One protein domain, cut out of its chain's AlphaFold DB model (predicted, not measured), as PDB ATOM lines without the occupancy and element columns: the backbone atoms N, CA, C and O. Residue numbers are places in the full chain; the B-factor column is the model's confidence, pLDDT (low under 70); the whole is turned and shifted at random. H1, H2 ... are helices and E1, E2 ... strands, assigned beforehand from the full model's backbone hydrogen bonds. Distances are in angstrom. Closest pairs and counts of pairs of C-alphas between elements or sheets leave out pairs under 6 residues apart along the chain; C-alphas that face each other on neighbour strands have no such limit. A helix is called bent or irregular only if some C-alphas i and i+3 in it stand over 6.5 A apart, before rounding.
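What this domain is: This is residues 691 to 891 of the 930 residues of an uncharacterized protein of Carpinus fangiana (UniProt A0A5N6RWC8). Two sheets make a sandwich, only partly face to face: a long, twisted sheet of six strands, with a smaller sheet of four, E7 E8 E5 E10, over part of it and the strands of the two crossed. At the end of the domain away from the smaller sheet sit the short helix H1, over E3, and the longer H2, with the long loops 704 to 728 and 751 to 765. The printed part has 201 residues, with two named helices and ten named strands in the order E1 E2 H1 H2 E3 E4 E5 E6 E7 E8 E9 E10; the larger sheet runs E2 E1 E3 E4 E9 E6 and is mixed, the smaller is antiparallel. The class is mixed, helices and strands, though named elements hold under half of the residues. The whole is compact, with a radius of gyration of the C-alphas of 17.4 A, and spans 49 by 38 by 32 A.

Where its parts are: E1, residues 691 to 696, begins at C-alpha 691 (38.535, 38.532, 1.740) and is 17.4 A long; E2 is residues 699 to 703. H1 is residues 729 to 733, and it is neither bent nor irregular, but only just: C-alphas 730 and 733 are 6.0 A apart. H2, residues 736 to 750, is 20.2 A long and ends at C-alpha 750 (59.649, 47.919, 9.097). E3, residues 766 to 775, is 27.9 A long, and E4, residues 779 to 788, is 30.2 A. E5 is residues 798 to 802, E6 residues 810 to 813, E7 residues 816 to 821 and E8 residues 827 to 832, 16.8 A long. E9, residues 855 to 864, is 30.6 A long, and E10, residues 882 to 885, ends at C-alpha 885 (29.240, 39.558, 2.555).

How they stand to each other: In the larger sheet E2 and E6 are edge strands. E1 and E2 form a hairpin, with N 703 and O 694 2.9 A apart. E1 and E3 are parallel at 19 degrees, N 693 and O 768 being 2.8 A apart. E3 and E4 form a hairpin at 162 degrees, with N 783 and O 771 at 2.8 A. E4 and E9 are antiparallel, with N 786 and O 857 at 2.8 A, and E9 and E6 are antiparallel, with N 862 and O 812 at 2.9 A. In the smaller sheet E7 and E8 form a hairpin, with N 819 and O 829 at 2.8 A. E8 and E5 are antiparallel, with N 801 and O 828 at 2.8 A, and so are E5 and E10, with N 800 and O 884 at 2.8 A. The two sheets form a sandwich, two sheets face to face: the facing parts are 9.5 A centre to centre, and the strands cross at 54 degrees. H1 is on the larger sheet, over E3, at a height of 6.6 A. H2 is only just not on it, with 4 pairs of C-alphas within 10 A. H2 touches H1 with residues 739 to 743 alone; the closest C-alphas, of Ala 731 and Arg 739, are 5.6 A apart. Of the O i to N i+4 pairs, 10 of 11 are within hydrogen-bond range in H2 and 0 of 1 in H1, where 1 of 2 O i to N i+3 pairs is.

The domain as a whole: The C-alphas farthest apart, of Ser 715 and Lys 866, are 52.5 A apart, while those of Cys 691 and Ala 891 are 4.7 A apart. The printed part has no cut. The links E2 to H1, H2 to E3, E8 to E9 and E9 to E10 are long. The mean pLDDT of the printed part is 89.5, and residues 714 to 716 are under 70.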
ATOM      1  N   CYS A 691      37.481  38.534   0.724       91.62
ATOM      2  CA  CYS A 691      38.535  38.532   1.740       91.62
ATOM      3  C   CYS A 691      38.373  39.638   2.785       91.62
ATOM      4  O   CYS A 691      37.750  40.673   2.544       91.62
ATOM      5  N   LEU A 692      38.976  39.429   3.955       94.62
ATOM      6  CA  LEU A 692      39.030  40.425   5.018       94.62
ATOM      7  C   LEU A 692      40.478  40.723   5.429       94.62
ATOM      8  O   LEU A 692      41.365  39.880   5.337       94.62
ATOM      9  N   SER A 693      40.714  41.947   5.886       94.88
ATOM     10  CA  SER A 693      41.987  42.450   6.396       94.88
ATOM     11  C   SER A 693      41.791  43.125   7.753       94.88
ATOM     12  O   SER A 693      40.720  43.664   8.044       94.88
ATOM     13  N   PHE A 694      42.821  43.075   8.598       95.62
ATOM     14  CA  PHE A 694      42.788  43.612   9.957       95.62
ATOM     15  C   PHE A 694      43.792  44.742  10.148       95.62
ATOM     16  O   PHE A 694      44.963  44.629   9.783       95.62
ATOM     17  N   SER A 695      43.355  45.813  10.805       95.06
ATOM     18  CA  SER A 695      44.213  46.922  11.222       95.06
ATOM     19  C   SER A 695      43.760  47.501  12.570       95.06
ATOM     20  O   SER A 695      42.655  47.222  13.035       95.06
ATOM     21  N   ALA A 696      44.623  48.257  13.251       94.88
ATOM     22  CA  ALA A 696      44.304  48.861  14.547       94.88
ATOM     23  C   ALA A 696      45.185  50.083  14.822       94.88
ATOM     24  O   ALA A 696      46.353  50.087  14.441       94.88
ATOM     25  N   TYR A 697      44.678  51.075  15.555       92.56
ATOM     26  CA  TYR A 697      45.420  52.299  15.901       92.56
ATOM     27  C   TYR A 697      46.781  52.043  16.583       92.56
ATOM     28  O   TYR A 697      47.701  52.850  16.466       92.56
ATOM     29  N   TYR A 698      46.930  50.914  17.285       90.31
ATOM     30  CA  TYR A 698      48.151  50.523  17.996       90.31
ATOM     31  C   TYR A 698      49.185  49.770  17.129       90.31
ATOM     32  O   TYR A 698      50.229  49.360  17.647       90.31
ATOM     33  N   ASN A 699      48.918  49.548  15.836       91.12
ATOM     34  CA  ASN A 699      49.859  48.929  14.899       91.12
ATOM     35  C   ASN A 699      49.756  49.574  13.508       91.12
ATOM     36  O   ASN A 699      48.733  49.490  12.838       91.12
ATOM     37  N   ALA A 700      50.857  50.169  13.045       88.81
ATOM     38  CA  ALA A 700      50.912  50.853  11.753       88.81
ATOM     39  C   ALA A 700      50.764  49.924  10.528       88.81
ATOM     40  O   ALA A 700      50.646  50.426   9.415       88.81
ATOM     41  N   SER A 701      50.828  48.600  10.700       91.69
ATOM     42  CA  SER A 701      50.709  47.627   9.609       91.69
ATOM     43  C   SER A 701      49.310  47.024   9.538       91.69
ATOM     44  O   SER A 701      48.758  46.585  10.546       91.69
ATOM     45  N   VAL A 702      48.780  46.914   8.322       93.38
ATOM     46  CA  VAL A 702      47.599  46.102   8.019       93.38
ATOM     47  C   VAL A 702      48.031  44.653   7.799       93.38
ATOM     48  O   VAL A 702      49.002  44.386   7.082       93.38
ATOM     49  N   ILE A 703      47.284  43.717   8.385       93.75
ATOM     50  CA  ILE A 703      47.396  42.285   8.108       93.75
ATOM     51  C   ILE A 703      46.366  41.928   7.024       93.75
ATOM     52  O   ILE A 703      45.163  42.016   7.291       93.75
ATOM     53  N   PRO A 704      46.791  41.569   5.799       91.38
ATOM     54  CA  PRO A 704      45.881  41.074   4.771       91.38
ATOM     55  C   PRO A 704      45.380  39.654   5.082       91.38
ATOM     56  O   PRO A 704      45.874  38.967   5.976       91.38
ATOM     57  N   CYS A 705      44.410  39.210   4.292       89.88
ATOM     58  CA  CYS A 705      43.997  37.815   4.170       89.88
ATOM     59  C   CYS A 705      45.142  36.882   3.715       89.88
ATOM     60  O   CYS A 705      46.245  37.310   3.368       89.88
ATOM     61  N   ASN A 706      44.862  35.577   3.705       88.50
ATOM     62  CA  ASN A 706      45.788  34.563   3.196       88.50
ATOM     63  C   ASN A 706      46.004  34.677   1.675       88.50
ATOM     64  O   ASN A 706      45.115  35.099   0.936       88.50
ATOM     65  N   THR A 707      47.168  34.227   1.200       88.94
ATOM     66  CA  THR A 707      47.455  34.092  -0.236       88.94
ATOM     67  C   THR A 707      46.480  33.121  -0.897       88.94
ATOM     68  O   THR A 707      46.138  32.085  -0.321       88.94
ATOM     69  N   CYS A 708      46.069  33.429  -2.125       88.12
ATOM     70  CA  CYS A 708      45.079  32.676  -2.889       88.12
ATOM     71  C   CYS A 708      43.725  32.535  -2.175       88.12
ATOM     72  O   CYS A 708      43.066  31.510  -2.335       88.12
ATOM     73  N   ALA A 709      43.311  33.514  -1.356       87.75
ATOM     74  CA  ALA A 709      42.047  33.472  -0.611       87.75
ATOM     75  C   ALA A 709      40.841  33.111  -1.498       87.75
ATOM     76  O   ALA A 709      40.040  32.260  -1.103       87.75
ATOM     77  N   CYS A 710      40.782  33.694  -2.701       87.56
ATOM     78  CA  CYS A 710      39.761  33.435  -3.716       87.56
ATOM     79  C   CYS A 710      40.277  32.604  -4.908       87.56
ATOM     80  O   CYS A 710      39.766  32.701  -6.021       87.56
ATOM     81  N   GLY A 711      41.292  31.768  -4.664       85.06
ATOM     82  CA  GLY A 711      41.961  30.938  -5.664       85.06
ATOM     83  C   GLY A 711      43.249  31.557  -6.220       85.06
ATOM     84  O   GLY A 711      43.548  32.727  -6.004       85.06
ATOM     85  N   CYS A 712      44.032  30.732  -6.914       82.56
ATOM     86  CA  CYS A 712      45.187  31.095  -7.746       82.56
ATOM     87  C   CYS A 712      45.224  30.137  -8.942       82.56
ATOM     88  O   CYS A 712      44.596  29.074  -8.892       82.56
ATOM     89  N   LYS A 713      45.970  30.470  -9.996       75.75
ATOM     90  CA  LYS A 713      46.189  29.574 -11.137       75.75
ATOM     91  C   LYS A 713      47.487  28.787 -10.940       75.75
ATOM     92  O   LYS A 713      48.411  29.211 -10.248       75.75
ATOM     93  N   GLU A 714      47.575  27.611 -11.557       62.78
ATOM     94  CA  GLU A 714      48.782  26.766 -11.485       62.78
ATOM     95  C   GLU A 714      49.980  27.373 -12.244       62.78
ATOM     96  O   GLU A 714      51.119  26.975 -12.028       62.78
ATOM     97  N   SER A 715      49.726  28.377 -13.090       58.66
ATOM     98  CA  SER A 715      50.711  29.145 -13.861       58.66
ATOM     99  C   SER A 715      51.511  30.179 -13.061       58.66
ATOM    100  O   SER A 715      52.447  30.772 -13.600       58.66
ATOM    101  N   ASP A 716      51.112  30.479 -11.826       63.94
ATOM    102  CA  ASP A 716      51.550  31.701 -11.153       63.94
ATOM    103  C   ASP A 716      52.943  31.524 -10.520       63.94
ATOM    104  O   ASP A 716      53.166  30.641  -9.695       63.94
ATOM    105  N   THR A 717      53.897  32.399 -10.862       78.88
ATOM    106  CA  THR A 717      55.322  32.318 -10.453       78.88
ATOM    107  C   THR A 717      55.591  32.673  -8.978       78.88
ATOM    108  O   THR A 717      56.713  32.999  -8.582       78.88
ATOM    109  N   CYS A 718      54.553  32.624  -8.147       84.38
ATOM    110  CA  CYS A 718      54.530  33.031  -6.751       84.38
ATOM    111  C   CYS A 718      54.272  31.834  -5.821       84.38
ATOM    112  O   CYS A 718      53.807  30.768  -6.220       84.38
ATOM    113  N   ASN A 719      54.563  32.004  -4.536       87.31
ATOM    114  CA  ASN A 719      54.287  30.997  -3.526       87.31
ATOM    115  C   ASN A 719      52.829  31.090  -3.055       87.31
ATOM    116  O   ASN A 719      52.468  31.966  -2.265       87.31
ATOM    117  N   GLN A 720      52.006  30.136  -3.497       87.19
ATOM    118  CA  GLN A 720      50.593  30.036  -3.124       87.19
ATOM    119  C   GLN A 720      50.346  29.714  -1.634       87.19
ATOM    120  O   GLN A 720      49.196  29.753  -1.189       87.19
ATOM    121  N   ASN A 721      51.384  29.333  -0.882       85.50
ATOM    122  CA  ASN A 721      51.316  28.889   0.515       85.50
ATOM    123  C   ASN A 721      52.179  29.749   1.464       85.50
ATOM    124  O   ASN A 721      52.295  29.432   2.649       85.50
ATOM    125  N   ALA A 722      52.814  30.815   0.966       86.12
ATOM    126  CA  ALA A 722      53.549  31.753   1.809       86.12
ATOM    127  C   ALA A 722      52.589  32.622   2.635       86.12
ATOM    128  O   ALA A 722      51.446  32.858   2.259       86.12
ATOM    129  N   ARG A 723      53.071  33.170   3.754       87.19
ATOM    130  CA  ARG A 723      52.333  34.223   4.465       87.19
ATOM    131  C   ARG A 723      52.291  35.485   3.599       87.19
ATOM    132  O   ARG A 723      53.324  35.906   3.076       87.19
ATOM    133  N   ALA A 724      51.117  36.097   3.475       88.62
ATOM    134  CA  ALA A 724      50.967  37.380   2.801       88.62
ATOM    135  C   ALA A 724      51.762  38.479   3.540       88.62
ATOM    136  O   ALA A 724      51.836  38.489   4.770       88.62
ATOM    137  N   MET A 725      52.386  39.390   2.789       90.62
ATOM    138  CA  MET A 725      53.211  40.460   3.364       90.62
ATOM    139  C   MET A 725      52.349  41.521   4.057       90.62
ATOM    140  O   MET A 725      51.305  41.910   3.539       90.62
ATOM    141  N   PHE A 726      52.820  42.042   5.192       92.06
ATOM    142  CA  PHE A 726      52.187  43.178   5.863       92.06
ATOM    143  C   PHE A 726      52.203  44.443   4.992       92.06
ATOM    144  O   PHE A 726      53.161  44.698   4.258       92.06
ATOM    145  N   LEU A 727      51.150  45.252   5.108       91.62
ATOM    146  CA  LEU A 727      50.883  46.387   4.222       91.62
ATOM    147  C   LEU A 727      50.826  47.720   4.986       91.62
ATOM    148  O   LEU A 727      50.399  47.736   6.144       91.62
ATOM    149  N   PRO A 728      51.171  48.849   4.342       91.94
ATOM    150  CA  PRO A 728      50.803  50.171   4.834       91.94
ATOM    151  C   PRO A 728      49.298  50.428   4.575       91.94
ATOM    152  O   PRO A 728      48.763  49.897   3.592       91.94
ATOM    153  N   PRO A 729      48.589  51.225   5.399       88.88
ATOM    154  CA  PRO A 729      47.138  51.421   5.278       88.88
ATOM    155  C   PRO A 729      46.672  51.931   3.908       88.88
ATOM    156  O   PRO A 729      45.616  51.536   3.418       88.88
ATOM    157  N   GLU A 730      47.482  52.757   3.247       87.62
ATOM    158  CA  GLU A 730      47.182  53.353   1.943       87.62
ATOM    159  C   GLU A 730      47.203  52.317   0.805       87.62
ATOM    160  O   GLU A 730      46.667  52.574  -0.269       87.62
ATOM    161  N   ALA A 731      47.801  51.138   1.018       88.94
ATOM    162  CA  ALA A 731      47.820  50.051   0.039       88.94
ATOM    163  C   ALA A 731      46.516  49.227   0.000       88.94
ATOM    164  O   ALA A 731      46.409  48.320  -0.820       88.94
ATOM    165  N   LEU A 732      45.526  49.534   0.850       86.69
ATOM    166  CA  LEU A 732      44.173  48.963   0.758       86.69
ATOM    167  C   LEU A 732      43.331  49.572  -0.377       86.69
ATOM    168  O   LEU A 732      42.369  48.954  -0.811       86.69
ATOM    169  N   LEU A 733      43.691  50.765  -0.860       84.44
ATOM    170  CA  LEU A 733      43.011  51.472  -1.956       84.44
ATOM    171  C   LEU A 733      43.717  51.280  -3.311       84.44
ATOM    172  O   LEU A 733      43.545  52.091  -4.214       84.44
ATOM    173  N   VAL A 734      44.582  50.268  -3.432       81.81
ATOM    174  CA  VAL A 734      45.504  50.108  -4.566       81.81
ATOM    175  C   VAL A 734      45.388  48.696  -5.163       81.81
ATOM    176  O   VAL A 734      45.563  47.735  -4.409       81.81
ATOM    177  N   PRO A 735      45.168  48.550  -6.491       76.00
ATOM    178  CA  PRO A 735      45.108  47.252  -7.167       76.00
ATOM    179  C   PRO A 735      46.319  46.359  -6.871       76.00
ATOM    180  O   PRO A 735      47.442  46.847  -6.692       76.00
ATOM    181  N   PHE A 736      46.115  45.034  -6.853       71.19
ATOM    182  CA  PHE A 736      47.098  44.090  -6.303       71.19
ATOM    183  C   PHE A 736      48.510  44.201  -6.915       71.19
ATOM    184  O   PHE A 736      49.511  44.110  -6.198       71.19
ATOM    185  N   VAL A 737      48.606  44.444  -8.226       70.25
ATOM    186  CA  VAL A 737      49.886  44.613  -8.937       70.25
ATOM    187  C   VAL A 737      50.760  45.665  -8.234       70.25
ATOM    188  O   VAL A 737      51.882  45.375  -7.813       70.25
ATOM    189  N   ASN A 738      50.190  46.839  -7.963       78.06
ATOM    190  CA  ASN A 738      50.877  47.972  -7.337       78.06
ATOM    191  C   ASN A 738      50.957  47.836  -5.798       78.06
ATOM    192  O   ASN A 738      51.833  48.412  -5.143       78.06
ATOM    193  N   ARG A 739      50.070  47.028  -5.195       84.19
ATOM    194  CA  ARG A 739      50.092  46.640  -3.769       84.19
ATOM    195  C   ARG A 739      51.375  45.875  -3.410       84.19
ATOM    196  O   ARG A 739      51.919  46.074  -2.324       84.19
ATOM    197  N   THR A 740      51.909  45.073  -4.338       85.12
ATOM    198  CA  THR A 740      53.143  44.282  -4.145       85.12
ATOM    199  C   THR A 740      54.392  45.150  -3.954       85.12
ATOM    200  O   THR A 740      55.246  44.835  -3.123       85.12
ATOM    201  N   GLU A 741      54.514  46.268  -4.671       87.25
ATOM    202  CA  GLU A 741      55.646  47.192  -4.505       87.25
ATOM    203  C   GLU A 741      55.583  47.928  -3.165       87.25
ATOM    204  O   GLU A 741      56.572  47.991  -2.431       87.25
ATOM    205  N   LYS A 742      54.385  48.403  -2.797       89.31
ATOM    206  CA  LYS A 742      54.116  49.025  -1.492       89.31
ATOM    207  C   LYS A 742      54.413  48.063  -0.338       89.31
ATOM    208  O   LYS A 742      54.991  48.489   0.658       89.31
ATOM    209  N   ALA A 743      54.110  46.771  -0.490       90.06
ATOM    210  CA  ALA A 743      54.469  45.734   0.477       90.06
ATOM    211  C   ALA A 743      55.994  45.575   0.638       90.06
ATOM    212  O   ALA A 743      56.494  45.590   1.761       90.06
ATOM    213  N   LYS A 744      56.757  45.499  -0.467       91.19
ATOM    214  CA  LYS A 744      58.236  45.431  -0.432       91.19
ATOM    215  C   LYS A 744      58.851  46.670   0.232       91.19
ATOM    216  O   LYS A 744      59.744  46.544   1.070       91.19
ATOM    217  N   ALA A 745      58.362  47.863  -0.113       91.94
ATOM    218  CA  ALA A 745      58.815  49.119   0.483       91.94
ATOM    219  C   ALA A 745      58.507  49.176   1.991       91.94
ATOM    220  O   ALA A 745      59.376  49.535   2.787       91.94
ATOM    221  N   TRP A 746      57.306  48.761   2.399       93.12
ATOM    222  CA  TRP A 746      56.907  48.706   3.804       93.12
ATOM    223  C   TRP A 746      57.709  47.680   4.607       93.12
ATOM    224  O   TRP A 746      58.180  48.001   5.697       93.12
ATOM    225  N   ALA A 747      57.949  46.490   4.049       91.88
ATOM    226  CA  ALA A 747      58.807  45.478   4.657       91.88
ATOM    227  C   ALA A 747      60.234  46.004   4.878       91.88
ATOM    228  O   ALA A 747      60.772  45.843   5.970       91.88
ATOM    229  N   LYS A 748      60.809  46.731   3.905       92.62
ATOM    230  CA  LYS A 748      62.112  47.401   4.060       92.62
ATOM    231  C   LYS A 748      62.098  48.459   5.173       92.62
ATOM    232  O   LYS A 748      63.022  48.499   5.975       92.62
ATOM    233  N   ILE A 749      61.051  49.284   5.262       91.12
ATOM    234  CA  ILE A 749      60.906  50.306   6.320       91.12
ATOM    235  C   ILE A 749      60.767  49.656   7.706       91.12
ATOM    236  O   ILE A 749      61.409  50.080   8.665       91.12
ATOM    237  N   LYS A 750      59.946  48.608   7.829       89.50
ATOM    238  CA  LYS A 750      59.649  47.919   9.097       89.50
ATOM    239  C   LYS A 750      60.591  46.759   9.429       89.50
ATOM    240  O   LYS A 750      60.391  46.105  10.445       89.50
ATOM    241  N   HIS A 751      61.624  46.545   8.613       90.62
ATOM    242  CA  HIS A 751      62.635  45.496   8.784       90.62
ATOM    243  C   HIS A 751      62.026  44.075   8.828       90.62
ATOM    244  O   HIS A 751      62.533  43.181   9.506       90.62
ATOM    245  N   PHE A 752      60.929  43.858   8.095       89.00
ATOM    246  CA  PHE A 752      60.285  42.549   7.959       89.00
ATOM    247  C   PHE A 752      60.971  41.701   6.871       89.00
ATOM    248  O   PHE A 752      61.382  42.246   5.842       89.00
ATOM    249  N   PRO A 753      61.060  40.367   7.040       88.69
ATOM    250  CA  PRO A 753      61.606  39.484   6.016       88.69
ATOM    251  C   PRO A 753      60.698  39.445   4.778       88.69
ATOM    252  O   PRO A 753      59.491  39.228   4.886       88.69
ATOM    253  N   VAL A 754      61.289  39.616   3.594       89.62
ATOM    254  CA  VAL A 754      60.599  39.463   2.305       89.62
ATOM    255  C   VAL A 754      60.830  38.033   1.797       89.62
ATOM    256  O   VAL A 754      61.989  37.659   1.601       89.62
ATOM    257  N   PRO A 755      59.782  37.214   1.593       87.44
ATOM    258  CA  PRO A 755      59.947  35.847   1.108       87.44
ATOM    259  C   PRO A 755      60.322  35.814  -0.380       87.44
ATOM    260  O   PRO A 755      59.898  36.664  -1.165       87.44
ATOM    261  N   SER A 756      61.090  34.793  -0.764       86.88
ATOM    262  CA  SER A 756      61.414  34.472  -2.155       86.88
ATOM    263  C   SER A 756      61.201  32.966  -2.389       86.88
ATOM    264  O   SER A 756      61.803  32.177  -1.655       86.88
ATOM    265  N   PRO A 757      60.364  32.541  -3.358       86.94
ATOM    266  CA  PRO A 757      59.472  33.373  -4.171       86.94
ATOM    267  C   PRO A 757      58.429  34.147  -3.338       86.94
ATOM    268  O   PRO A 757      58.095  33.772  -2.211       86.94
ATOM    269  N   LEU A 758      57.944  35.257  -3.904       88.44
ATOM    270  CA  LEU A 758      56.986  36.178  -3.275       88.44
ATOM    271  C   LEU A 758      55.621  35.503  -3.027       88.44
ATOM    272  O   LEU A 758      55.299  34.540  -3.720       88.44
ATOM    273  N   PRO A 759      54.789  35.995  -2.089       89.19
ATOM    274  CA  PRO A 759      53.466  35.430  -1.840       89.19
ATOM    275  C   PRO A 759      52.518  35.739  -3.003       89.19
ATOM    276  O   PRO A 759      52.588  36.823  -3.584       89.19
ATOM    277  N   CYS A 760      51.618  34.808  -3.324       87.56
ATOM    278  CA  CYS A 760      50.610  35.029  -4.363       87.56
ATOM    279  C   CYS A 760      49.516  36.041  -3.968       87.56
ATOM    280  O   CYS A 760      49.320  36.292  -2.773       87.56
ATOM    281  N   PRO A 761      48.776  36.599  -4.948       85.75
ATOM    282  CA  PRO A 761      47.649  37.489  -4.686       85.75
ATOM    283  C   PRO A 761      46.508  36.822  -3.918       85.75
ATOM    284  O   PRO A 761      46.436  35.601  -3.801       85.75
ATOM    285  N   ASP A 762      45.593  37.637  -3.398       85.38
ATOM    286  CA  ASP A 762      44.330  37.194  -2.802       85.38
ATOM    287  C   ASP A 762      43.235  36.909  -3.848       85.38
ATOM    288  O   ASP A 762      42.407  36.031  -3.611       85.38
ATOM    289  N   HIS A 763      43.283  37.587  -5.005       86.38
ATOM    290  CA  HIS A 763      42.394  37.410  -6.173       86.38
ATOM    291  C   HIS A 763      40.884  37.608  -5.903       86.38
ATOM    292  O   HIS A 763      40.049  37.112  -6.654       86.38
ATOM    293  N   CYS A 764      40.517  38.338  -4.848       88.25
ATOM    294  CA  CYS A 764      39.120  38.539  -4.454       88.25
ATOM    295  C   CYS A 764      38.524  39.829  -5.037       88.25
ATOM    296  O   CYS A 764      39.089  40.903  -4.830       88.25
ATOM    297  N   GLY A 765      37.355  39.724  -5.680       87.62
ATOM    298  CA  GLY A 765      36.593  40.873  -6.194       87.62
ATOM    299  C   GLY A 765      36.053  41.785  -5.087       87.62
ATOM    300  O   GLY A 765      36.127  43.006  -5.182       87.62
ATOM    301  N   VAL A 766      35.643  41.217  -3.945       91.69
ATOM    302  CA  VAL A 766      35.268  41.994  -2.750       91.69
ATOM    303  C   VAL A 766      36.303  41.832  -1.639       91.69
ATOM    304  O   VAL A 766      36.668  40.717  -1.251       91.69
ATOM    305  N   SER A 767      36.743  42.961  -1.077       93.00
ATOM    306  CA  SER A 767      37.668  42.999   0.058       93.00
ATOM    307  C   SER A 767      37.178  43.929   1.169       93.00
ATOM    308  O   SER A 767      36.611  44.992   0.918       93.00
ATOM    309  N   ILE A 768      37.397  43.524   2.419       95.56
ATOM    310  CA  ILE A 768      36.923  44.227   3.617       95.56
ATOM    311  C   ILE A 768      38.119  44.586   4.504       95.56
ATOM    312  O   ILE A 768      39.023  43.775   4.704       95.56
ATOM    313  N   ASN A 769      38.124  45.782   5.090       95.88
ATOM    314  CA  ASN A 769      39.022  46.140   6.191       95.88
ATOM    315  C   ASN A 769      38.216  46.330   7.477       95.88
ATOM    316  O   ASN A 769      37.285  47.137   7.520       95.88
ATOM    317  N   TRP A 770      38.612  45.612   8.526       96.75
ATOM    318  CA  TRP A 770      38.158  45.834   9.892       96.75
ATOM    319  C   TRP A 770      39.274  46.527  10.680       96.75
ATOM    320  O   TRP A 770      40.296  45.919  11.016       96.75
ATOM    321  N   HIS A 771      39.075  47.817  10.949       96.00
ATOM    322  CA  HIS A 771      40.029  48.675  11.639       96.00
ATOM    323  C   HIS A 771      39.556  48.999  13.057       96.00
ATOM    324  O   HIS A 771      38.470  49.545  13.225       96.00
ATOM    325  N   ILE A 772      40.377  48.748  14.075       96.06
ATOM    326  CA  ILE A 772      40.094  49.193  15.448       96.06
ATOM    327  C   ILE A 772      40.594  50.632  15.628       96.06
ATOM    328  O   ILE A 772      41.800  50.868  15.669       96.06
ATOM    329  N   ASP A 773      39.656  51.576  15.731       93.62
ATOM    330  CA  ASP A 773      39.894  53.027  15.727       93.62
ATOM    331  C   ASP A 773      40.382  53.552  17.080       93.62
ATOM    332  O   ASP A 773      41.379  54.265  17.158       93.62
ATOM    333  N   THR A 774      39.657  53.238  18.157       93.50
ATOM    334  CA  THR A 774      39.968  53.726  19.507       93.50
ATOM    335  C   THR A 774      39.591  52.697  20.562       93.50
ATOM    336  O   THR A 774      38.648  51.927  20.380       93.50
ATOM    337  N   ASP A 775      40.297  52.721  21.691       93.38
ATOM    338  CA  ASP A 775      39.975  51.935  22.879       93.38
ATOM    339  C   ASP A 775      40.002  52.852  24.114       93.38
ATOM    340  O   ASP A 775      41.034  53.444  24.431       93.38
ATOM    341  N   TYR A 776      38.860  53.030  24.788       92.44
ATOM    342  CA  TYR A 776      38.695  53.973  25.903       92.44
ATOM    343  C   TYR A 776      38.045  53.308  27.130       92.44
ATOM    344  O   TYR A 776      37.846  52.093  27.178       92.44
ATOM    345  N   ARG A 777      37.790  54.069  28.206       89.56
ATOM    346  CA  ARG A 777      37.358  53.485  29.495       89.56
ATOM    347  C   ARG A 777      35.951  52.879  29.450       89.56
ATOM    348  O   ARG A 777      35.748  51.793  29.979       89.56
ATOM    349  N   SER A 778      34.993  53.567  28.832       91.38
ATOM    350  CA  SER A 778      33.581  53.154  28.759       91.38
ATOM    351  C   SER A 778      33.232  52.303  27.532       91.38
ATOM    352  O   SER A 778      32.202  51.631  27.538       91.38
ATOM    353  N   GLY A 779      34.076  52.299  26.501       94.12
ATOM    354  CA  GLY A 779      33.789  51.681  25.210       94.12
ATOM    355  C   GLY A 779      35.017  51.609  24.306       94.12
ATOM    356  O   GLY A 779      36.139  51.860  24.746       94.12
ATOM    357  N   TRP A 780      34.792  51.244  23.051       95.69
ATOM    358  CA  TRP A 780      35.782  51.218  21.976       95.69
ATOM    359  C   TRP A 780      35.072  51.391  20.622       95.69
ATOM    360  O   TRP A 780      33.849  51.241  20.533       95.69
ATOM    361  N   THR A 781      35.816  51.730  19.568       96.81
ATOM    362  CA  THR A 781      35.261  51.897  18.214       96.81
ATOM    363  C   THR A 781      36.019  51.097  17.166       96.81
ATOM    364  O   THR A 781      37.237  50.921  17.242       96.81
ATOM    365  N   ALA A 782      35.289  50.674  16.136       96.81
ATOM    366  CA  ALA A 782      35.848  50.107  14.918       96.81
ATOM    367  C   ALA A 782      35.307  50.823  13.679       96.81
ATOM    368  O   ALA A 782      34.141  51.216  13.642       96.81
ATOM    369  N   ARG A 783      36.129  50.936  12.638       96.56
ATOM    370  CA  ARG A 783      35.704  51.289  11.284       96.56
ATOM    371  C   ARG A 783      35.702  50.032  10.432       96.56
ATOM    372  O   ARG A 783      36.740  49.394  10.264       96.56
ATOM    373  N   ILE A 784      34.554  49.735   9.837       96.31
ATOM    374  CA  ILE A 784      34.483  48.841   8.686       96.31
ATOM    375  C   ILE A 784      34.629  49.659   7.403       96.31
ATOM    376  O   ILE A 784      34.118  50.777   7.283       96.31
ATOM    377  N   THR A 785      35.346  49.111   6.431       95.38
ATOM    378  CA  THR A 785      35.389  49.632   5.064       95.38
ATOM    379  C   THR A 785      35.265  48.473   4.087       95.38
ATOM    380  O   THR A 785      35.959  47.468   4.228       95.38
ATOM    381  N   LEU A 786      34.350  48.622   3.136       95.44
ATOM    382  CA  LEU A 786      34.040  47.679   2.071       95.44
ATOM    383  C   LEU A 786      34.631  48.234   0.774       95.44
ATOM    384  O   LEU A 786      34.419  49.413   0.476       95.44
ATOM    385  N   PHE A 787      35.347  47.401   0.026       94.12
ATOM    386  CA  PHE A 787      35.910  47.729  -1.281       94.12
ATOM    387  C   PHE A 787      35.437  46.702  -2.310       94.12
ATOM    388  O   PHE A 787      35.640  45.499  -2.120       94.12
ATOM    389  N   ASN A 788      34.839  47.190  -3.391       93.50
ATOM    390  CA  ASN A 788      34.454  46.404  -4.552       93.50
ATOM    391  C   ASN A 788      35.428  46.676  -5.708       93.50
ATOM    392  O   ASN A 788      35.548  47.816  -6.162       93.50
ATOM    393  N   TRP A 789      36.128  45.627  -6.133       89.81
ATOM    394  CA  TRP A 789      37.055  45.596  -7.265       89.81
ATOM    395  C   TRP A 789      36.417  45.005  -8.531       89.81
ATOM    396  O   TRP A 789      37.024  45.071  -9.594       89.81
ATOM    397  N   ASP A 790      35.213  44.435  -8.434       88.31
ATOM    398  CA  ASP A 790      34.449  43.999  -9.600       88.31
ATOM    399  C   ASP A 790      33.858  45.216 -10.336       88.31
ATOM    400  O   ASP A 790      33.649  46.284  -9.757       88.31
ATOM    401  N   GLU A 791      33.583  45.088 -11.634       86.94
ATOM    402  CA  GLU A 791      33.150  46.229 -12.463       86.94
ATOM    403  C   GLU A 791      31.658  46.569 -12.302       86.94
ATOM    404  O   GLU A 791      31.227  47.683 -12.608       86.94
ATOM    405  N   PHE A 792      30.864  45.626 -11.792       86.38
ATOM    406  CA  PHE A 792      29.436  45.797 -11.531       86.38
ATOM    407  C   PHE A 792      29.177  46.279 -10.094       86.38
ATOM    408  O   PHE A 792      29.965  46.050  -9.176       86.38
ATOM    409  N   ALA A 793      28.046  46.958  -9.886       88.69
ATOM    410  CA  ALA A 793      27.627  47.428  -8.568       88.69
ATOM    411  C   ALA A 793      26.785  46.372  -7.831       88.69
ATOM    412  O   ALA A 793      25.897  45.758  -8.423       88.69
ATOM    413  N   PHE A 794      26.995  46.220  -6.522       89.31
ATOM    414  CA  PHE A 794      26.117  45.420  -5.663       89.31
ATOM    415  C   PHE A 794      24.951  46.278  -5.148       89.31
ATOM    416  O   PHE A 794      25.159  47.189  -4.340       89.31
ATOM    417  N   GLU A 795      23.731  45.980  -5.601       88.62
ATOM    418  CA  GLU A 795      22.476  46.568  -5.106       88.62
ATOM    419  C   GLU A 795      21.984  45.876  -3.822       88.62
ATOM    420  O   GLU A 795      22.180  44.672  -3.633       88.62
ATOM    421  N   ASP A 796      21.340  46.634  -2.928       90.50
ATOM    422  CA  ASP A 796      20.871  46.197  -1.606       90.50
ATOM    423  C   ASP A 796      21.950  45.401  -0.831       90.50
ATOM    424  O   ASP A 796      21.659  44.384  -0.203       90.50
ATOM    425  N   TRP A 797      23.224  45.804  -0.923       92.38
ATOM    426  CA  TRP A 797      24.343  45.056  -0.330       92.38
ATOM    427  C   TRP A 797      24.213  44.924   1.197       92.38
ATOM    428  O   TRP A 797      23.689  45.815   1.878       92.38
ATOM    429  N   TYR A 798      24.752  43.831   1.751       94.12
ATOM    430  CA  TYR A 798      24.858  43.659   3.202       94.12
ATOM    431  C   TYR A 798      26.148  42.962   3.645       94.12
ATOM    432  O   TYR A 798      26.830  42.269   2.888       94.12
ATOM    433  N   THR A 799      26.487  43.135   4.920       94.94
ATOM    434  CA  THR A 799      27.606  42.466   5.590       94.94
ATOM    435  C   THR A 799      27.173  42.017   6.980       94.94
ATOM    436  O   THR A 799      26.725  42.830   7.785       94.94
ATOM    437  N   ALA A 800      27.314  40.729   7.284       95.06
ATOM    438  CA  ALA A 800      26.956  40.149   8.575       95.06
ATOM    439  C   ALA A 800      28.225  39.742   9.341       95.06
ATOM    440  O   ALA A 800      29.085  39.040   8.812       95.06
ATOM    441  N   ILE A 801      28.371  40.214  10.579       95.44
ATOM    442  CA  ILE A 801      29.618  40.137  11.352       95.44
ATOM    443  C   ILE A 801      29.373  39.421  12.675       95.44
ATOM    444  O   ILE A 801      28.630  39.911  13.526       95.44
ATOM    445  N   GLN A 802      30.028  38.278  12.869       94.88
ATOM    446  CA  GLN A 802      29.889  37.469  14.076       94.88
ATOM    447  C   GLN A 802      30.996  37.782  15.093       94.88
ATOM    448  O   GLN A 802      32.186  37.761  14.756       94.88
ATOM    449  N   MET A 803      30.623  38.014  16.355       92.19
ATOM    450  CA  MET A 803      31.565  38.330  17.439       92.19
ATOM    451  C   MET A 803      31.278  37.529  18.710       92.19
ATOM    452  O   MET A 803      30.255  37.726  19.357       92.19
ATOM    453  N   LYS A 804      32.231  36.690  19.143       86.06
ATOM    454  CA  LYS A 804      32.060  35.831  20.334       86.06
ATOM    455  C   LYS A 804      31.912  36.590  21.659       86.06
ATOM    456  O   LYS A 804      31.109  36.191  22.489       86.06
ATOM    457  N   LYS A 805      32.708  37.645  21.880       88.94
ATOM    458  CA  LYS A 805      32.750  38.400  23.154       88.94
ATOM    459  C   LYS A 805      32.184  39.814  23.063       88.94
ATOM    460  O   LYS A 805      31.619  40.305  24.030       88.94
ATOM    461  N   ALA A 806      32.386  40.481  21.930       91.00
ATOM    462  CA  ALA A 806      32.079  41.900  21.771       91.00
ATOM    463  C   ALA A 806      30.613  42.199  21.419       91.00
ATOM    464  O   ALA A 806      30.165  43.322  21.644       91.00
ATOM    465  N   PHE A 807      29.864  41.219  20.899       93.62
ATOM    466  CA  PHE A 807      28.483  41.404  20.440       93.62
ATOM    467  C   PHE A 807      27.541  42.040  21.485       93.62
ATOM    468  O   PHE A 807      26.877  43.012  21.127       93.62
ATOM    469  N   PRO A 808      27.522  41.624  22.775       92.31
ATOM    470  CA  PRO A 808      26.669  42.256  23.792       92.31
ATOM    471  C   PRO A 808      27.002  43.730  24.063       92.31
ATOM    472  O   PRO A 808      26.239  44.423  24.729       92.31
ATOM    473  N   GLY A 809      28.156  44.203  23.586       91.62
ATOM    474  CA  GLY A 809      28.571  45.594  23.668       91.62
ATOM    475  C   GLY A 809      28.130  46.452  22.484       91.62
ATOM    476  O   GLY A 809      28.302  47.657  22.578       91.62
ATOM    477  N   TYR A 810      27.607  45.906  21.380       95.19
ATOM    478  CA  TYR A 810      27.250  46.722  20.210       95.19
ATOM    479  C   TYR A 810      26.219  47.805  20.565       95.19
ATOM    480  O   TYR A 810      25.146  47.506  21.087       95.19
ATOM    481  N   GLU A 811      26.547  49.063  20.261       93.69
ATOM    482  CA  GLU A 811      25.656  50.204  20.483       93.69
ATOM    483  C   GLU A 811      25.028  50.683  19.169       93.69
ATOM    484  O   GLU A 811      23.804  50.767  19.066       93.69
ATOM    485  N   LYS A 812      25.858  51.044  18.174       93.69
ATOM    486  CA  LYS A 812      25.394  51.652  16.918       93.69
ATOM    487  C   LYS A 812      26.456  51.662  15.808       93.69
ATOM    488  O   LYS A 812      27.628  51.924  16.065       93.69
ATOM    489  N   ALA A 813      26.017  51.503  14.555       94.50
ATOM    490  CA  ALA A 813      26.726  51.955  13.353       94.50
ATOM    491  C   ALA A 813      26.277  53.367  12.918       94.50
ATOM    492  O   ALA A 813      25.095  53.711  12.995       94.50
ATOM    493  N   TYR A 814      27.219  54.201  12.468       92.06
ATOM    494  CA  TYR A 814      26.950  55.610  12.143       92.06
ATOM    495  C   TYR A 814      26.555  55.871  10.683       92.06
ATOM    496  O   TYR A 814      25.772  56.787  10.441       92.06
ATOM    497  N   SER A 815      27.077  55.099   9.725       91.75
ATOM    498  CA  SER A 815      26.854  55.316   8.280       91.75
ATOM    499  C   SER A 815      26.104  54.169   7.595       91.75
ATOM    500  O   SER A 815      25.640  54.331   6.470       91.75
ATOM    501  N   PHE A 816      25.960  53.029   8.273       94.94
ATOM    502  CA  PHE A 816      25.172  51.871   7.842       94.94
ATOM    503  C   PHE A 816      23.974  51.684   8.782       94.94
ATOM    504  O   PHE A 816      24.055  52.040   9.960       94.94
ATOM    505  N   ASN A 817      22.886  51.084   8.296       94.00
ATOM    506  CA  ASN A 817      21.872  50.534   9.195       94.00
ATOM    507  C   ASN A 817      22.432  49.240   9.803       94.00
ATOM    508  O   ASN A 817      22.929  48.397   9.058       94.00
ATOM    509  N   GLY A 818      22.401  49.102  11.130       92.81
ATOM    510  CA  GLY A 818      23.081  48.020  11.845       92.81
ATOM    511  C   GLY A 818      22.193  47.371  12.905       92.81
ATOM    512  O   GLY A 818      21.971  47.964  13.963       92.81
ATOM    513  N   THR A 819      21.727  46.156  12.627       93.56
ATOM    514  CA  THR A 819      20.769  45.394  13.444       93.56
ATOM    515  C   THR A 819      21.475  44.273  14.207       93.56
ATOM    516  O   THR A 819      22.241  43.509  13.623       93.56
ATOM    517  N   SER A 820      21.199  44.126  15.504       92.50
ATOM    518  CA  SER A 820      21.679  42.982  16.296       92.50
ATOM    519  C   SER A 820      20.771  41.769  16.111       92.50
ATOM    520  O   SER A 820      19.575  41.862  16.373       92.50
ATOM    521  N   LEU A 821      21.341  40.627  15.724       91.62
ATOM    522  CA  LEU A 821      20.644  39.350  15.547       91.62
ATOM    523  C   LEU A 821      21.209  38.328  16.557       91.62
ATOM    524  O   LEU A 821      22.142  37.587  16.225       91.62
ATOM    525  N   PRO A 822      20.711  38.310  17.813       87.75
ATOM    526  CA  PRO A 822      21.237  37.430  18.859       87.75
ATOM    527  C   PRO A 822      21.008  35.954  18.516       87.75
ATOM    528  O   PRO A 822      21.942  35.155  18.598       87.75
ATOM    529  N   ASP A 823      19.810  35.627  18.022       87.25
ATOM    530  CA  ASP A 823      19.364  34.269  17.676       87.25
ATOM    531  C   ASP A 823      20.203  33.628  16.555       87.25
ATOM    532  O   ASP A 823      20.240  32.410  16.405       87.25
ATOM    533  N   ILE A 824      20.927  34.445  15.782       85.81
ATOM    534  CA  ILE A 824      21.815  34.007  14.701       85.81
ATOM    535  C   ILE A 824      23.264  34.086  15.197       85.81
ATOM    536  O   ILE A 824      24.095  34.839  14.691       85.81
ATOM    537  N   ASN A 825      23.570  33.285  16.218       86.56
ATOM    538  CA  ASN A 825      24.913  33.088  16.772       86.56
ATOM    539  C   ASN A 825      25.667  34.384  17.161       86.56
ATOM    540  O   ASN A 825      26.887  34.449  16.973       86.56
ATOM    541  N   ASN A 826      24.977  35.395  17.709       90.06
ATOM    542  CA  ASN A 826      25.555  36.705  18.058       90.06
ATOM    543  C   ASN A 826      26.158  37.450  16.843       90.06
ATOM    544  O   ASN A 826      27.353  37.774  16.806       90.06
ATOM    545  N   THR A 827      25.316  37.708  15.836       94.44
ATOM    546  CA  THR A 827      25.698  38.374  14.578       94.44
ATOM    547  C   THR A 827      25.133  39.791  14.494       94.44
ATOM    548  O   THR A 827      23.960  40.023  14.771       94.44
ATOM    549  N   ILE A 828      25.958  40.750  14.069       95.31
ATOM    550  CA  ILE A 828      25.537  42.120  13.753       95.31
ATOM    551  C   ILE A 828      25.372  42.231  12.236       95.31
ATOM    552  O   ILE A 828      26.298  41.920  11.486       95.31
ATOM    553  N   PHE A 829      24.196  42.648  11.786       95.31
ATOM    554  CA  PHE A 829      23.826  42.744  10.379       95.31
ATOM    555  C   PHE A 829      23.879  44.195   9.907       95.31
ATOM    556  O   PHE A 829      23.142  45.033  10.425       95.31
ATOM    557  N   PHE A 830      24.732  44.490   8.927       95.31
ATOM    558  CA  PHE A 830      24.899  45.823   8.354       95.31
ATOM    559  C   PHE A 830      24.394  45.876   6.916       95.31
ATOM    560  O   PHE A 830      24.764  45.035   6.103       95.31
ATOM    561  N   GLN A 831      23.622  46.907   6.588       93.50
ATOM    562  CA  GLN A 831      23.166  47.214   5.229       93.50
ATOM    563  C   GLN A 831      23.260  48.723   4.959       93.50
ATOM    564  O   GLN A 831      23.385  49.531   5.890       93.50
ATOM    565  N   GLY A 832      23.138  49.122   3.692       90.94
ATOM    566  CA  GLY A 832      23.032  50.533   3.321       90.94
ATOM    567  C   GLY A 832      21.891  51.266   4.049       90.94
ATOM    568  O   GLY A 832      20.805  50.722   4.269       90.94
ATOM    569  N   LEU A 833      22.129  52.529   4.417       89.50
ATOM    570  CA  LEU A 833      21.041  53.483   4.675       89.50
ATOM    571  C   LEU A 833      20.330  53.802   3.350       89.50
ATOM    572  O   LEU A 833      20.940  53.674   2.292       89.50
ATOM    573  N   LYS A 834      19.069  54.257   3.389       85.44
ATOM    574  CA  LYS A 834      18.307  54.615   2.176       85.44
ATOM    575  C   LYS A 834      19.082  55.637   1.329       85.44
ATOM    576  O   LYS A 834      19.305  56.756   1.781       85.44
ATOM    577  N   GLY A 835      19.474  55.241   0.114       81.25
ATOM    578  CA  GLY A 835      20.317  56.034  -0.798       81.25
ATOM    579  C   GLY A 835      21.799  55.622  -0.832       81.25
ATOM    580  O   GLY A 835      22.531  56.052  -1.714       81.25
ATOM    581  N   LEU A 836      22.230  54.740   0.074       85.56
ATOM    582  CA  LEU A 836      23.541  54.073   0.096       85.56
ATOM    583  C   LEU A 836      23.416  52.553  -0.149       85.56
ATOM    584  O   LEU A 836      24.344  51.796   0.132       85.56
ATOM    585  N   ASN A 837      22.272  52.107  -0.685       88.38
ATOM    586  CA  ASN A 837      21.967  50.714  -1.035       88.38
ATOM    587  C   ASN A 837      22.935  50.108  -2.068       88.38
ATOM    588  O   ASN A 837      22.986  48.890  -2.195       88.38
ATOM    589  N   PHE A 838      23.693  50.936  -2.794       90.75
ATOM    590  CA  PHE A 838      24.643  50.507  -3.819       90.75
ATOM    591  C   PHE A 838      26.092  50.574  -3.318       90.75
ATOM    592  O   PHE A 838      26.540  51.589  -2.768       90.75
ATOM    593  N   LEU A 839      26.843  49.501  -3.562       92.19
ATOM    594  CA  LEU A 839      28.302  49.475  -3.513       92.19
ATOM    595  C   LEU A 839      28.791  49.410  -4.964       92.19
ATOM    596  O   LEU A 839      28.724  48.358  -5.594       92.19
ATOM    597  N   MET A 840      29.209  50.559  -5.500       91.94
ATOM    598  CA  MET A 840      29.623  50.713  -6.904       91.94
ATOM    599  C   MET A 840      30.820  49.823  -7.267       91.94
ATOM    600  O   MET A 840      31.515  49.350  -6.371       91.94
ATOM    601  N   GLY A 841      31.049  49.600  -8.562       91.19
ATOM    602  CA  GLY A 841      32.200  48.850  -9.076       91.19
ATOM    603  C   GLY A 841      33.512  49.643  -9.133       91.19
ATOM    604  O   GLY A 841      33.568  50.811  -8.737       91.19
ATOM    605  N   GLU A 842      34.565  49.002  -9.642       89.62
ATOM    606  CA  GLU A 842      35.886  49.601  -9.877       89.62
ATOM    607  C   GLU A 842      35.860  50.653 -11.006       89.62
ATOM    608  O   GLU A 842      35.575  50.355 -12.172       89.62
ATOM    609  N   THR A 843      36.240  51.893 -10.682       87.62
ATOM    610  CA  THR A 843      36.299  53.016 -11.631       87.62
ATOM    611  C   THR A 843      37.736  53.429 -11.955       87.62
ATOM    612  O   THR A 843      38.689  53.086 -11.252       87.62
ATOM    613  N   ASN A 844      37.919  54.169 -13.051       85.19
ATOM    614  CA  ASN A 844      39.223  54.740 -13.395       85.19
ATOM    615  C   ASN A 844      39.639  55.817 -12.381       85.19
ATOM    616  O   ASN A 844      38.794  56.513 -11.812       85.19
ATOM    617  N   GLY A 845      40.949  55.959 -12.166       79.75
ATOM    618  CA  GLY A 845      41.499  56.987 -11.290       79.75
ATOM    619  C   GLY A 845      41.208  58.411 -11.781       79.75
ATOM    620  O   GLY A 845      40.784  58.636 -12.913       79.75
ATOM    621  N   THR A 846      41.467  59.408 -10.930       81.69
ATOM    622  CA  THR A 846      41.204  60.834 -11.220       81.69
ATOM    623  C   THR A 846      41.991  61.413 -12.398       81.69
ATOM    624  O   THR A 846      41.732  62.542 -12.816       81.69
ATOM    625  N   LYS A 847      42.964  60.664 -12.916       81.44
ATOM    626  CA  LYS A 847      43.807  60.991 -14.060       81.44
ATOM    627  C   LYS A 847      44.121  59.708 -14.818       81.44
ATOM    628  O   LYS A 847      44.151  58.633 -14.232       81.44
ATOM    629  N   GLU A 848      44.481  59.854 -16.085       74.88
ATOM    630  CA  GLU A 848      44.829  58.763 -17.009       74.88
ATOM    631  C   GLU A 848      45.952  57.826 -16.512       74.88
ATOM    632  O   GLU A 848      45.979  56.653 -16.868       74.88
ATOM    633  N   TYR A 849      46.851  58.324 -15.656       77.25
ATOM    634  CA  TYR A 849      47.946  57.556 -15.044       77.25
ATOM    635  C   TYR A 849      47.714  57.179 -13.567       77.25
ATOM    636  O   TYR A 849      48.578  56.544 -12.956       77.25
ATOM    637  N   ASP A 850      46.592  57.582 -12.963       78.19
ATOM    638  CA  ASP A 850      46.213  57.107 -11.630       78.19
ATOM    639  C   ASP A 850      45.649  55.672 -11.770       78.19
ATOM    640  O   ASP A 850      44.876  55.409 -12.694       78.19
ATOM    641  N   PRO A 851      45.992  54.717 -10.882       80.88
ATOM    642  CA  PRO A 851      45.434  53.367 -10.951       80.88
ATOM    643  C   PRO A 851      43.913  53.380 -10.744       80.88
ATOM    644  O   PRO A 851      43.378  54.284 -10.097       80.88
ATOM    645  N   ARG A 852      43.229  52.337 -11.238       84.69
ATOM    646  CA  ARG A 852      41.810  52.103 -10.939       84.69
ATOM    647  C   ARG A 852      41.558  52.053  -9.427       84.69
ATOM    648  O   ARG A 852      42.434  51.670  -8.644       84.69
ATOM    649  N   VAL A 853      40.367  52.493  -9.029       87.06
ATOM    650  CA  VAL A 853      39.962  52.720  -7.639       87.06
ATOM    651  C   VAL A 853      38.688  51.916  -7.357       87.06
ATOM    652  O   VAL A 853      37.726  52.027  -8.118       87.06
ATOM    653  N   PRO A 854      38.636  51.135  -6.263       91.62
ATOM    654  CA  PRO A 854      37.467  50.327  -5.949       91.62
ATOM    655  C   PRO A 854      36.311  51.201  -5.463       91.62
ATOM    656  O   PRO A 854      36.513  52.186  -4.736       91.62
ATOM    657  N   GLY A 855      35.082  50.790  -5.769       91.88
ATOM    658  CA  GLY A 855      33.902  51.371  -5.143       91.88
ATOM    659  C   GLY A 855      33.935  51.122  -3.634       91.88
ATOM    660  O   GLY A 855      34.243  50.018  -3.179       91.88
ATOM    661  N   LYS A 856      33.676  52.164  -2.835       92.44
ATOM    662  CA  LYS A 856      33.958  52.158  -1.392       92.44
ATOM    663  C   LYS A 856      32.769  52.611  -0.553       92.44
ATOM    664  O   LYS A 856      32.308  53.741  -0.695       92.44
ATOM    665  N   GLN A 857      32.385  51.785   0.417       93.94
ATOM    666  CA  GLN A 857      31.473  52.146   1.508       93.94
ATOM    667  C   GLN A 857      32.195  52.013   2.856       93.94
ATOM    668  O   GLN A 857      33.027  51.125   3.039       93.94
ATOM    669  N   GLN A 858      31.910  52.891   3.821       94.62
ATOM    670  CA  GLN A 858      32.550  52.859   5.144       94.62
ATOM    671  C   GLN A 858      31.587  53.278   6.257       94.62
ATOM    672  O   GLN A 858      30.747  54.151   6.054       94.62
ATOM    673  N   SER A 859      31.757  52.703   7.449       95.88
ATOM    674  CA  SER A 859      31.022  53.102   8.653       95.88
ATOM    675  C   SER A 859      31.885  52.926   9.895       95.88
ATOM    676  O   SER A 859      32.641  51.961  10.009       95.88
ATOM    677  N   VAL A 860      31.731  53.840  10.853       96.50
ATOM    678  CA  VAL A 860      32.215  53.656  12.228       96.50
ATOM    679  C   VAL A 860      31.129  52.944  13.037       96.50
ATOM    680  O   VAL A 860      29.935  53.127  12.781       96.50
ATOM    681  N   ILE A 861      31.547  52.117  13.988       96.88
ATOM    682  CA  ILE A 861      30.717  51.319  14.888       96.88
ATOM    683  C   ILE A 861      31.215  51.559  16.320       96.88
ATOM    684  O   ILE A 861      32.423  51.465  16.561       96.88
ATOM    685  N   SER A 862      30.315  51.865  17.261       95.88
ATOM    686  CA  SER A 862      30.644  51.982  18.690       95.88
ATOM    687  C   SER A 862      30.210  50.755  19.494       95.88
ATOM    688  O   SER A 862      29.186  50.122  19.215       95.88
ATOM    689  N   PHE A 863      31.022  50.427  20.500       96.19
ATOM    690  CA  PHE A 863      30.825  49.293  21.390       96.19
ATOM    691  C   PHE A 863      31.032  49.694  22.858       96.19
ATOM    692  O   PHE A 863      32.090  50.192  23.247       96.19
ATOM    693  N   SER A 864      30.045  49.399  23.699       94.69
ATOM    694  CA  SER A 864      30.046  49.593  25.146       94.69
ATOM    695  C   SER A 864      30.810  48.491  25.882       94.69
ATOM    696  O   SER A 864      30.522  47.298  25.736       94.69
ATOM    697  N   LYS A 865      31.705  48.881  26.796       93.81
ATOM    698  CA  LYS A 865      32.347  47.952  27.747       93.81
ATOM    699  C   LYS A 865      31.444  47.575  28.922       93.81
ATOM    700  O   LYS A 865      31.682  46.569  29.583       93.81
ATOM    701  N   LYS A 866      30.368  48.340  29.155       90.25
ATOM    702  CA  LYS A 866      29.388  48.118  30.235       90.25
ATOM    703  C   LYS A 866      28.785  46.705  30.231       90.25
ATOM    704  O   LYS A 866      28.511  46.159  31.293       90.25
ATOM    705  N   HIS A 867      28.590  46.131  29.046       86.62
ATOM    706  CA  HIS A 867      27.969  44.819  28.841       86.62
ATOM    707  C   HIS A 867      28.984  43.727  28.444       86.62
ATOM    708  O   HIS A 867      28.596  42.596  28.171       86.62
ATOM    709  N   THR A 868      30.284  44.048  28.426       88.31
ATOM    710  CA  THR A 868      31.372  43.145  28.010       88.31
ATOM    711  C   THR A 868      32.533  43.164  29.027       88.31
ATOM    712  O   THR A 868      33.655  43.572  28.711       88.31
ATOM    713  N   PRO A 869      32.290  42.757  30.291       82.88
ATOM    714  CA  PRO A 869      33.296  42.815  31.351       82.88
ATOM    715  C   PRO A 869      34.535  41.973  31.007       82.88
ATOM    716  O   PRO A 869      34.433  40.829  30.573       82.88
ATOM    717  N   GLY A 870      35.723  42.547  31.214       83.50
ATOM    718  CA  GLY A 870      37.003  41.876  30.954       83.50
ATOM    719  C   GLY A 870      37.432  41.798  29.480       83.50
ATOM    720  O   GLY A 870      38.469  41.196  29.203       83.50
ATOM    721  N   ILE A 871      36.690  42.409  28.544       91.00
ATOM    722  CA  ILE A 871      37.051  42.443  27.118       91.00
ATOM    723  C   ILE A 871      38.445  43.058  26.896       91.00
ATOM    724  O   ILE A 871      38.740  44.156  27.376       91.00
ATOM    725  N   ASN A 872      39.312  42.363  26.152       89.94
ATOM    726  CA  ASN A 872      40.667  42.831  25.860       89.94
ATOM    727  C   ASN A 872      40.910  42.970  24.351       89.94
ATOM    728  O   ASN A 872      41.235  42.012  23.646       89.94
ATOM    729  N   ILE A 873      40.789  44.211  23.877       90.81
ATOM    730  CA  ILE A 873      40.887  44.585  22.464       90.81
ATOM    731  C   ILE A 873      42.271  44.249  21.877       90.81
ATOM    732  O   ILE A 873      42.352  43.698  20.783       90.81
ATOM    733  N   GLN A 874      43.352  44.460  22.638       86.56
ATOM    734  CA  GLN A 874      44.730  44.161  22.211       86.56
ATOM    735  C   GLN A 874      45.057  42.657  22.155       86.56
ATOM    736  O   GLN A 874      45.992  42.263  21.458       86.56
ATOM    737  N   LYS A 875      44.308  41.809  22.876       86.50
ATOM    738  CA  LYS A 875      44.425  40.339  22.811       86.50
ATOM    739  C   LYS A 875      43.603  39.706  21.684       86.50
ATOM    740  O   LYS A 875      43.733  38.504  21.466       86.50
ATOM    741  N   GLY A 876      42.791  40.490  20.975       88.62
ATOM    742  CA  GLY A 876      41.995  40.034  19.836       88.62
ATOM    743  C   GLY A 876      40.477  40.120  20.025       88.62
ATOM    744  O   GLY A 876      39.743  39.910  19.065       88.62
ATOM    745  N   ASP A 877      39.974  40.457  21.220       91.25
ATOM    746  CA  ASP A 877      38.536  40.336  21.531       91.25
ATOM    747  C   ASP A 877      37.628  41.314  20.752       91.25
ATOM    748  O   ASP A 877      36.414  41.115  20.707       91.25
ATOM    749  N   GLY A 878      38.210  42.364  20.153       91.56
ATOM    750  CA  GLY A 878      37.528  43.352  19.303       91.56
ATOM    751  C   GLY A 878      37.545  43.038  17.798       91.56
ATOM    752  O   GLY A 878      37.146  43.881  16.993       91.56
ATOM    753  N   PHE A 879      38.024  41.858  17.394       94.62
ATOM    754  CA  PHE A 879      37.988  41.404  16.002       94.62
ATOM    755  C   PHE A 879      36.875  40.361  15.781       94.62
ATOM    756  O   PHE A 879      36.575  39.569  16.680       94.62
ATOM    757  N   PRO A 880      36.240  40.341  14.595       95.19
ATOM    758  CA  PRO A 880      35.214  39.358  14.267       95.19
ATOM    759  C   PRO A 880      35.791  37.953  14.081       95.19
ATOM    760  O   PRO A 880      36.930  37.783  13.648       95.19
ATOM    761  N   THR A 881      34.976  36.936  14.369       93.06
ATOM    762  CA  THR A 881      35.360  35.522  14.210       93.06
ATOM    763  C   THR A 881      34.832  34.880  12.932       93.06
ATOM    764  O   THR A 881      35.388  33.877  12.500       93.06
ATOM    765  N   ARG A 882      33.775  35.447  12.336       92.94
ATOM    766  CA  ARG A 882      33.279  35.148  10.981       92.94
ATOM    767  C   ARG A 882      32.715  36.440  10.391       92.94
ATOM    768  O   ARG A 882      32.151  37.246  11.136       92.94
ATOM    769  N   VAL A 883      32.858  36.634   9.083       94.12
ATOM    770  CA  VAL A 883      32.233  37.740   8.343       94.12
ATOM    771  C   VAL A 883      31.658  37.190   7.049       94.12
ATOM    772  O   VAL A 883      32.346  36.469   6.330       94.12
ATOM    773  N   LEU A 884      30.401  37.532   6.783       93.38
ATOM    774  CA  LEU A 884      29.697  37.196   5.558       93.38
ATOM    775  C   LEU A 884      29.426  38.483   4.773       93.38
ATOM    776  O   LEU A 884      28.998  39.475   5.367       93.38
ATOM    777  N   PHE A 885      29.620  38.467   3.459       93.38
ATOM    778  CA  PHE A 885      29.240  39.558   2.555       93.38
ATOM    779  C   PHE A 885      28.308  38.994   1.481       93.38
ATOM    780  O   PHE A 885      28.644  37.986   0.866       93.38
ATOM    781  N   ASN A 886      27.117  39.581   1.309       91.56
ATOM    782  CA  ASN A 886      26.033  39.004   0.495       91.56
ATOM    783  C   ASN A 886      25.831  37.480   0.727       91.56
ATOM    784  O   ASN A 886      25.540  36.714  -0.188       91.56
ATOM    785  N   GLY A 887      25.986  37.039   1.979       88.19
ATOM    786  CA  GLY A 887      25.818  35.650   2.419       88.19
ATOM    787  C   GLY A 887      27.048  34.745   2.268       88.19
ATOM    788  O   GLY A 887      27.139  33.753   2.986       88.19
ATOM    789  N   GLU A 888      28.013  35.080   1.411       88.88
ATOM    790  CA  GLU A 888      29.255  34.309   1.244       88.88
ATOM    791  C   GLU A 888      30.230  34.530   2.416       88.88
ATOM    792  O   GLU A 888      30.383  35.652   2.901       88.88
ATOM    793  N   GLU A 889      30.913  33.472   2.870       91.56
ATOM    794  CA  GLU A 889      31.855  33.525   4.000       91.56
ATOM    795  C   GLU A 889      33.254  33.985   3.553       91.56
ATOM    796  O   GLU A 889      33.996  33.258   2.883       91.56
ATOM    797  N   CYS A 890      33.643  35.194   3.966       92.31
ATOM    798  CA  CYS A 890      34.913  35.792   3.567       92.31
ATOM    799  C   CYS A 890      36.111  35.179   4.304       92.31
ATOM    800  O   CYS A 890      36.062  34.919   5.507       92.31
ATOM    801  N   ALA A 891      37.244  35.049   3.611       92.50
ATOM    802  CA  ALA A 891      38.484  34.553   4.197       92.50
ATOM    803  C   ALA A 891      39.081  35.557   5.208       92.50
ATOM    804  O   ALA A 891      39.541  36.639   4.826       92.50
TER     805      ALA A 891